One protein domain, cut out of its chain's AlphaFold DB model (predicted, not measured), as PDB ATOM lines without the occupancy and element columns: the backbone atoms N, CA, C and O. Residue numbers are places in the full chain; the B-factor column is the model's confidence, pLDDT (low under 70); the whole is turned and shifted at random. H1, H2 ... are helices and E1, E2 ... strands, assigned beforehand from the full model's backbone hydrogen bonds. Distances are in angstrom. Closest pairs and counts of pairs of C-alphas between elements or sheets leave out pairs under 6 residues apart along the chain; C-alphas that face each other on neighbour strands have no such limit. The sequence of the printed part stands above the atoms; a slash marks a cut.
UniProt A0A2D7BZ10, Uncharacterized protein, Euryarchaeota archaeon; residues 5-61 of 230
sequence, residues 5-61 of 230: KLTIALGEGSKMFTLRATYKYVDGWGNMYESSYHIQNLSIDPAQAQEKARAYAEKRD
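This is residues 5 to 61 of the 230 residues of an uncharacterized protein of Euryarchaeota archaeon (UniProt A0A2D7BZ10). A long, strongly twisted hairpin of E2 and E3 makes the longest axis; the shorter E1 joins E2 at one edge, and the single helix H1 packs slantwise over one face of this three-stranded sheet, leaving the other face bare. The 57 printed residues hold, in order, E1, E2, E3 and H1, a mixed class in two layers, the helix on one face of the sheet. The antiparallel sheet, ordered E1 - E2 - E3, is a meander, each strand the antiparallel neighbour of the one before. The whole is loose, with a radius of gyration of the C-alphas of 13.4 A, and flat, spanning 41 by 30 by 13 A.

Start at the inner strand E2, residues 17 to 26. Its hairpin with E3, residues 32 to 41, has N 23 and O 35 within hydrogen-bond range at 2.9 A. On the other edge, E1, residues 5 to 10, forms a hairpin with E2; look at N 7 and O 20, 2.8 A apart. H1, residues 46 to 60, is on the sheet at a height of 9.0 A, over E2 and, only just, over E1, with 3 C-alphas falling on it. On the local plane it stands at 48 degrees to E2, slantwise to the strands. Its closest C-alphas to E2 are Ala 49 and Phe 17, 6.4 A apart. H1 and E3 are near each other. In H1 every O i to N i+4 pair is within hydrogen-bond range.

Find C-alpha 5 at (21.056, 39.323, 117.070), where E1 begins its 16.5 A. E2 covers 28.2 A and E3 27.7 A. H1 runs 21.1 A to C-alpha 60 at (26.352, 35.919, 107.579).

The two C-alphas farthest apart, Trp 29 and Asp 45, are 41.6 A from each other. The printed part has no cut and no long link. Look for pLDDT under 70 at residues 10 to 15.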
ATOM      1  N   LYS A   5      20.007  38.297 117.022       80.19
ATOM      2  CA  LYS A   5      21.056  39.323 117.070       80.19
ATOM      3  C   LYS A   5      22.331  38.721 117.632       80.19
ATOM      4  O   LYS A   5      22.283  37.941 118.583       80.19
ATOM      5  N   LEU A   6      23.470  39.092 117.060       81.50
ATOM      6  CA  LEU A   6      24.768  38.629 117.540       81.50
ATOM      7  C   LEU A   6      25.245  39.497 118.710       81.50
ATOM      8  O   LEU A   6      25.165  40.727 118.652       81.50
ATOM      9  N   THR A   7      25.755  38.852 119.758       79.00
ATOM     10  CA  THR A   7      26.301  39.492 120.963       79.00
ATOM     11  C   THR A   7      27.649  38.881 121.346       79.00
ATOM     12  O   THR A   7      27.912  37.702 121.091       79.00
ATOM     13  N   ILE A   8      28.525  39.691 121.945       78.31
ATOM     14  CA  ILE A   8      29.800  39.233 122.511       78.31
ATOM     15  C   ILE A   8      29.619  39.084 124.023       78.31
ATOM     16  O   ILE A   8      29.187  40.025 124.686       78.31
ATOM     17  N   ALA A   9      29.963  37.919 124.568       74.19
ATOM     18  CA  ALA A   9      29.867  37.621 125.995       74.19
ATOM     19  C   ALA A   9      31.206  37.117 126.545       74.19
ATOM     20  O   ALA A   9      31.907  36.349 125.876       74.19
ATOM     21  N   LEU A  10      31.546  37.517 127.771       69.56
ATOM     22  CA  LEU A  10      32.703  36.998 128.495       69.56
ATOM     23  C   LEU A  10      32.279  35.760 129.295       69.56
ATOM     24  O   LEU A  10      31.357  35.831 130.104       69.56
ATOM     25  N   GLY A  11      32.924  34.620 129.047       57.41
ATOM     26  CA  GLY A  11      32.640  33.397 129.796       57.41
ATOM     27  C   GLY A  11      33.098  33.509 131.251       57.41
ATOM     28  O   GLY A  11      34.248  33.873 131.515       57.41
ATOM     29  N   GLU A  12      32.216  33.163 132.189       50.53
ATOM     30  CA  GLU A  12      32.540  33.100 133.614       50.53
ATOM     31  C   GLU A  12      33.649  32.047 133.825       50.53
ATOM     32  O   GLU A  12      33.487  30.867 133.517       50.53
ATOM     33  N   GLY A  13      34.836  32.496 134.244       54.31
ATOM     34  CA  GLY A  13      35.997  31.644 134.538       54.31
ATOM     35  C   GLY A  13      37.059  31.508 133.435       54.31
ATOM     36  O   GLY A  13      38.230  31.341 133.767       54.31
ATOM     37  N   SER A  14      36.721  31.636 132.145       57.34
ATOM     38  CA  SER A  14      37.682  31.373 131.049       57.34
ATOM     39  C   SER A  14      38.443  32.603 130.542       57.34
ATOM     40  O   SER A  14      39.388  32.452 129.769       57.34
ATOM     41  N   LYS A  15      38.043  33.821 130.949       67.31
ATOM     42  CA  LYS A  15      38.558  35.107 130.417       67.31
ATOM     43  C   LYS A  15      38.552  35.181 128.877       67.31
ATOM     44  O   LYS A  15      39.304  35.954 128.295       67.31
ATOM     45  N   MET A  16      37.723  34.379 128.210       75.31
ATOM     46  CA  MET A  16      37.661  34.299 126.754       75.31
ATOM     47  C   MET A  16      36.342  34.889 126.266       75.31
ATOM     48  O   MET A  16      35.267  34.509 126.740       75.31
ATOM     49  N   PHE A  17      36.419  35.811 125.309       79.94
ATOM     50  CA  PHE A  17      35.242  36.351 124.646       79.94
ATOM     51  C   PHE A  17      34.649  35.308 123.703       79.94
ATOM     52  O   PHE A  17      35.360  34.634 122.953       79.94
ATOM     53  N   THR A  18      33.327  35.199 123.723       81.88
ATOM     54  CA  THR A  18      32.554  34.276 122.895       81.88
ATOM     55  C   THR A  18      31.481  35.033 122.130       81.88
ATOM     56  O   THR A  18      30.928  36.014 122.627       81.88
ATOM     57  N   LEU A  19      31.199  34.587 120.912       84.88
ATOM     58  CA  LEU A  19      30.099  35.076 120.096       84.88
ATOM     59  C   LEU A  19      28.861  34.230 120.384       84.88
ATOM     60  O   LEU A  19      28.927  32.996 120.330       84.88
ATOM     61  N   ARG A  20      27.735  34.881 120.664       85.06
ATOM     62  CA  ARG A  20      26.451  34.231 120.935       85.06
ATOM     63  C   ARG A  20      25.359  34.833 120.056       85.06
ATOM     64  O   ARG A  20      25.378  36.029 119.774       85.06
ATOM     65  N   ALA A  21      24.410  34.007 119.629       82.81
ATOM     66  CA  ALA A  21      23.172  34.475 119.015       82.81
ATOM     67  C   ALA A  21      22.105  34.573 120.098       82.81
ATOM     68  O   ALA A  21      21.813  33.587 120.780       82.81
ATOM     69  N   THR A  22      21.533  35.760 120.237       80.56
ATOM     70  CA  THR A  22      20.460  36.050 121.178       80.56
ATOM     71  C   THR A  22      19.152  36.178 120.417       80.56
ATOM     72  O   THR A  22      19.084  36.863 119.392       80.56
ATOM     73  N   TYR A  23      18.108  35.526 120.914       80.50
ATOM     74  CA  TYR A  23      16.769  35.598 120.349       80.50
ATOM     75  C   TYR A  23      15.744  35.806 121.457       80.50
ATOM     76  O   TYR A  23      15.893  35.326 122.583       80.50
ATOM     77  N   LYS A  24      14.679  36.525 121.109       80.94
ATOM     78  CA  LYS A  24      13.516  36.703 121.972       80.94
ATOM     79  C   LYS A  24      12.412  35.761 121.532       80.94
ATOM     80  O   LYS A  24      12.166  35.616 120.333       80.94
ATOM     81  N   TYR A  25      11.757  35.130 122.490       79.44
ATOM     82  CA  TYR A  25      10.594  34.287 122.250       79.44
ATOM     83  C   TYR A  25       9.517  34.600 123.281       79.44
ATOM     84  O   TYR A  25       9.807  35.085 124.370       79.44
ATOM     85  N   VAL A  26       8.267  34.360 122.904       76.75
ATOM     86  CA  VAL A  26       7.118  34.522 123.790       76.75
ATOM     87  C   VAL A  26       6.664  33.124 124.190       76.75
ATOM     88  O   VAL A  26       6.581  32.249 123.324       76.75
ATOM     89  N   ASP A  27       6.449  32.880 125.481       77.56
ATOM     90  CA  ASP A  27       5.886  31.604 125.933       77.56
ATOM     91  C   ASP A  27       4.393  31.484 125.569       77.56
ATOM     92  O   ASP A  27       3.765  32.417 125.067       77.56
ATOM     93  N   GLY A  28       3.795  30.321 125.844       75.12
ATOM     94  CA  GLY A  28       2.359  30.096 125.630       75.12
ATOM     95  C   GLY A  28       1.431  30.984 126.476       75.12
ATOM     96  O   GLY A  28       0.220  30.915 126.297       75.12
ATOM     97  N   TRP A  29       1.984  31.807 127.372       72.62
ATOM     98  CA  TRP A  29       1.272  32.690 128.296       72.62
ATOM     99  C   TRP A  29       1.475  34.179 127.976       72.62
ATOM    100  O   TRP A  29       0.955  35.032 128.690       72.62
ATOM    101  N   GLY A  30       2.198  34.510 126.900       74.75
ATOM    102  CA  GLY A  30       2.427  35.894 126.482       74.75
ATOM    103  C   GLY A  30       3.635  36.578 127.133       74.75
ATOM    104  O   GLY A  30       3.876  37.753 126.854       74.75
ATOM    105  N   ASN A  31       4.426  35.879 127.952       78.19
ATOM    106  CA  ASN A  31       5.633  36.439 128.562       78.19
ATOM    107  C   ASN A  31       6.802  36.403 127.568       78.19
ATOM    108  O   ASN A  31       7.074  35.372 126.952       78.19
ATOM    109  N   MET A  32       7.518  37.522 127.424       77.81
ATOM    110  CA  MET A  32       8.689  37.624 126.551       77.81
ATOM    111  C   MET A  32       9.960  37.216 127.304       77.81
ATOM    112  O   MET A  32      10.353  37.872 128.266       77.81
ATOM    113  N   TYR A  33      10.640  36.182 126.815       73.81
ATOM    114  CA  TYR A  33      11.935  35.727 127.313       73.81
ATOM    115  C   TYR A  33      13.029  35.979 126.286       73.81
ATOM    116  O   TYR A  33      12.799  35.990 125.074       73.81
ATOM    117  N   GLU A  34      14.246  36.138 126.787       75.44
ATOM    118  CA  GLU A  34      15.455  36.266 125.988       75.44
ATOM    119  C   GLU A  34      16.371  35.081 126.293       75.44
ATOM    120  O   GLU A  34      16.642  34.769 127.451       75.44
ATOM    121  N   SER A  35      16.811  34.381 125.250       77.19
ATOM    122  CA  SER A  35      17.734  33.251 125.366       77.19
ATOM    123  C   SER A  35      18.885  33.420 124.386       77.19
ATOM    124  O   SER A  35      18.755  34.098 123.364       77.19
ATOM    125  N   SER A  36      20.034  32.822 124.706       81.19
ATOM    126  CA  SER A  36      21.217  32.876 123.850       81.19
ATOM    127  C   SER A  36      21.920  31.529 123.746       81.19
ATOM    128  O   SER A  36      22.105  30.826 124.743       81.19
ATOM    129  N   TYR A  37      22.391  31.200 122.546       81.94
ATOM    130  CA  TYR A  37      23.248  30.038 122.318       81.94
ATOM    131  C   TYR A  37      24.628  30.462 121.818       81.94
ATOM    132  O   TYR A  37      24.799  31.501 121.178       81.94
ATOM    133  N   HIS A  38      25.631  29.662 122.169       84.25
ATOM    134  CA  HIS A  38      27.020  29.878 121.777       84.25
ATOM    135  C   HIS A  38      27.230  29.541 120.297       84.25
ATOM    136  O   HIS A  38      26.690  28.553 119.806       84.25
ATOM    137  N   ILE A  39      28.002  30.378 119.599       84.94
ATOM    138  CA  ILE A  39      28.383  30.172 118.197       84.94
ATOM    139  C   ILE A  39      29.855  29.779 118.110       84.94
ATOM    140  O   ILE A  39      30.192  28.750 117.530       84.94
ATOM    141  N   GLN A  40      30.742  30.627 118.634       85.00
ATOM    142  CA  GLN A  40      32.184  30.407 118.559       85.00
ATOM    143  C   GLN A  40      32.940  31.200 119.621       85.00
ATOM    144  O   GLN A  40      32.476  32.227 120.115       85.00
ATOM    145  N   ASN A  41      34.151  30.749 119.927       85.88
ATOM    146  CA  ASN A  41      35.090  31.518 120.734       85.88
ATOM    147  C   ASN A  41      35.808  32.548 119.851       85.88
ATOM    148  O   ASN A  41      36.131  32.264 118.698       85.88
ATOM    149  N   LEU A  42      36.057  33.743 120.384       83.88
ATOM    150  CA  LEU A  42      36.633  34.864 119.642       83.88
ATOM    151  C   LEU A  42      38.116  35.055 119.986       83.88
ATOM    152  O   LEU A  42      38.999  34.616 119.243       83.88
ATOM    153  N   SER A  43      38.406  35.724 121.099       80.88
ATOM    154  CA  SER A  43      39.761  35.978 121.602       80.88
ATOM    155  C   SER A  43      39.709  36.302 123.097       80.88
ATOM    156  O   SER A  43      38.629  36.446 123.662       80.88
ATOM    157  N   ILE A  44      40.867  36.405 123.741       77.50
ATOM    158  CA  ILE A  44      41.016  36.965 125.095       77.50
ATOM    159  C   ILE A  44      41.178  38.494 125.016       77.50
ATOM    160  O   ILE A  44      40.791  39.210 125.934       77.50
ATOM    161  N   ASP A  45      41.711  39.002 123.901       77.19
ATOM    162  CA  ASP A  45      41.853  40.434 123.640       77.19
ATOM    163  C   ASP A  45      40.527  41.023 123.106       77.19
ATOM    164  O   ASP A  45      40.013  40.528 122.093       77.19
ATOM    165  N   PRO A  46      39.960  42.063 123.750       72.94
ATOM    166  CA  PRO A  46      38.707  42.682 123.325       72.94
ATOM    167  C   PRO A  46      38.749  43.258 121.901       72.94
ATOM    168  O   PRO A  46      37.750  43.150 121.188       72.94
ATOM    169  N   ALA A  47      39.877  43.823 121.454       75.50
ATOM    170  CA  ALA A  47      39.970  44.421 120.116       75.50
ATOM    171  C   ALA A  47      39.872  43.345 119.022       75.50
ATOM    172  O   ALA A  47      39.055  43.435 118.104       75.50
ATOM    173  N   GLN A  48      40.632  42.260 119.191       80.19
ATOM    174  CA  GLN A  48      40.586  41.103 118.295       80.19
ATOM    175  C   GLN A  48      39.235  40.380 118.346       80.19
ATOM    176  O   GLN A  48      38.791  39.809 117.348       80.19
ATOM    177  N   ALA A  49      38.570  40.371 119.506       79.19
ATOM    178  CA  ALA A  49      37.254  39.763 119.637       79.19
ATOM    179  C   ALA A  49      36.188  40.527 118.835       79.19
ATOM    180  O   ALA A  49      35.382  39.898 118.146       79.19
ATOM    181  N   GLN A  50      36.215  41.862 118.870       79.88
ATOM    182  CA  GLN A  50      35.311  42.703 118.080       79.88
ATOM    183  C   GLN A  50      35.538  42.544 116.574       79.88
ATOM    184  O   GLN A  50      34.570  42.413 115.826       79.88
ATOM    185  N   GLU A  51      36.792  42.503 116.128       82.44
ATOM    186  CA  GLU A  51      37.125  42.301 114.714       82.44
ATOM    187  C   GLU A  51      36.601  40.950 114.201       82.44
ATOM    188  O   GLU A  51      35.888  40.890 113.198       82.44
ATOM    189  N   LYS A  52      36.846  39.867 114.952       85.25
ATOM    190  CA  LYS A  52      36.329  38.528 114.619       85.25
ATOM    191  C   LYS A  52      34.799  38.460 114.631       85.25
ATOM    192  O   LYS A  52      34.216  37.739 113.821       85.25
ATOM    193  N   ALA A  53      34.142  39.187 115.536       83.62
ATOM    194  CA  ALA A  53      32.684  39.253 115.593       83.62
ATOM    195  C   ALA A  53      32.094  40.009 114.390       83.62
ATOM    196  O   ALA A  53      31.124  39.532 113.803       83.62
ATOM    197  N   ARG A  54      32.700  41.135 113.986       84.06
ATOM    198  CA  ARG A  54      32.299  41.903 112.793       84.06
ATOM    199  C   ARG A  54      32.485  41.098 111.515       84.06
ATOM    200  O   ARG A  54      31.538  40.974 110.747       84.06
ATOM    201  N   ALA A  55      33.639  40.453 111.352       86.31
ATOM    202  CA  ALA A  55      33.905  39.592 110.202       86.31
ATOM    203  C   ALA A  55      32.882  38.446 110.080       86.31
ATOM    204  O   ALA A  55      32.459  38.082 108.982       86.31
ATOM    205  N   TYR A  56      32.451  37.873 111.211       86.44
ATOM    206  CA  TYR A  56      31.405  36.851 111.218       86.44
ATOM    207  C   TYR A  56      30.028  37.424 110.850       86.44
ATOM    208  O   TYR A  56      29.301  36.810 110.068       86.44
ATOM    209  N   ALA A  57      29.679  38.585 111.409       84.56
ATOM    210  CA  ALA A  57      28.412  39.265 111.168       84.56
ATOM    211  C   ALA A  57      28.245  39.671 109.696       84.56
ATOM    212  O   ALA A  57      27.217  39.359 109.098       84.56
ATOM    213  N   GLU A  58      29.282  40.259 109.092       84.94
ATOM    214  CA  GLU A  58      29.313  40.625 107.669       84.94
ATOM    215  C   GLU A  58      29.172  39.397 106.764       84.94
ATOM    216  O   GLU A  58      28.391  39.401 105.818       84.94
ATOM    217  N   LYS A  59      29.869  38.298 107.083       88.06
ATOM    218  CA  LYS A  59      29.805  37.059 106.293       88.06
ATOM    219  C   LYS A  59      28.419  36.404 106.299       88.06
ATOM    220  O   LYS A  59      28.085  35.674 105.367       88.06
ATOM    221  N   ARG A  60      27.656  36.572 107.379       81.94
ATOM    222  CA  ARG A  60      26.352  35.919 107.579       81.94
ATOM    223  C   ARG A  60      25.165  36.855 107.378       81.94
ATOM    224  O   ARG A  60      24.043  36.384 107.523       81.94
ATOM    225  N   ASP A  61      25.418  38.121 107.046       80.94
ATOM    226  CA  ASP A  61      24.410  39.180 106.950       80.94
ATOM    227  C   ASP A  61      23.513  39.241 108.202       80.94
ATOM    228  O   ASP A  61      22.285  39.264 108.144       80.94
TER     229      ASP A  61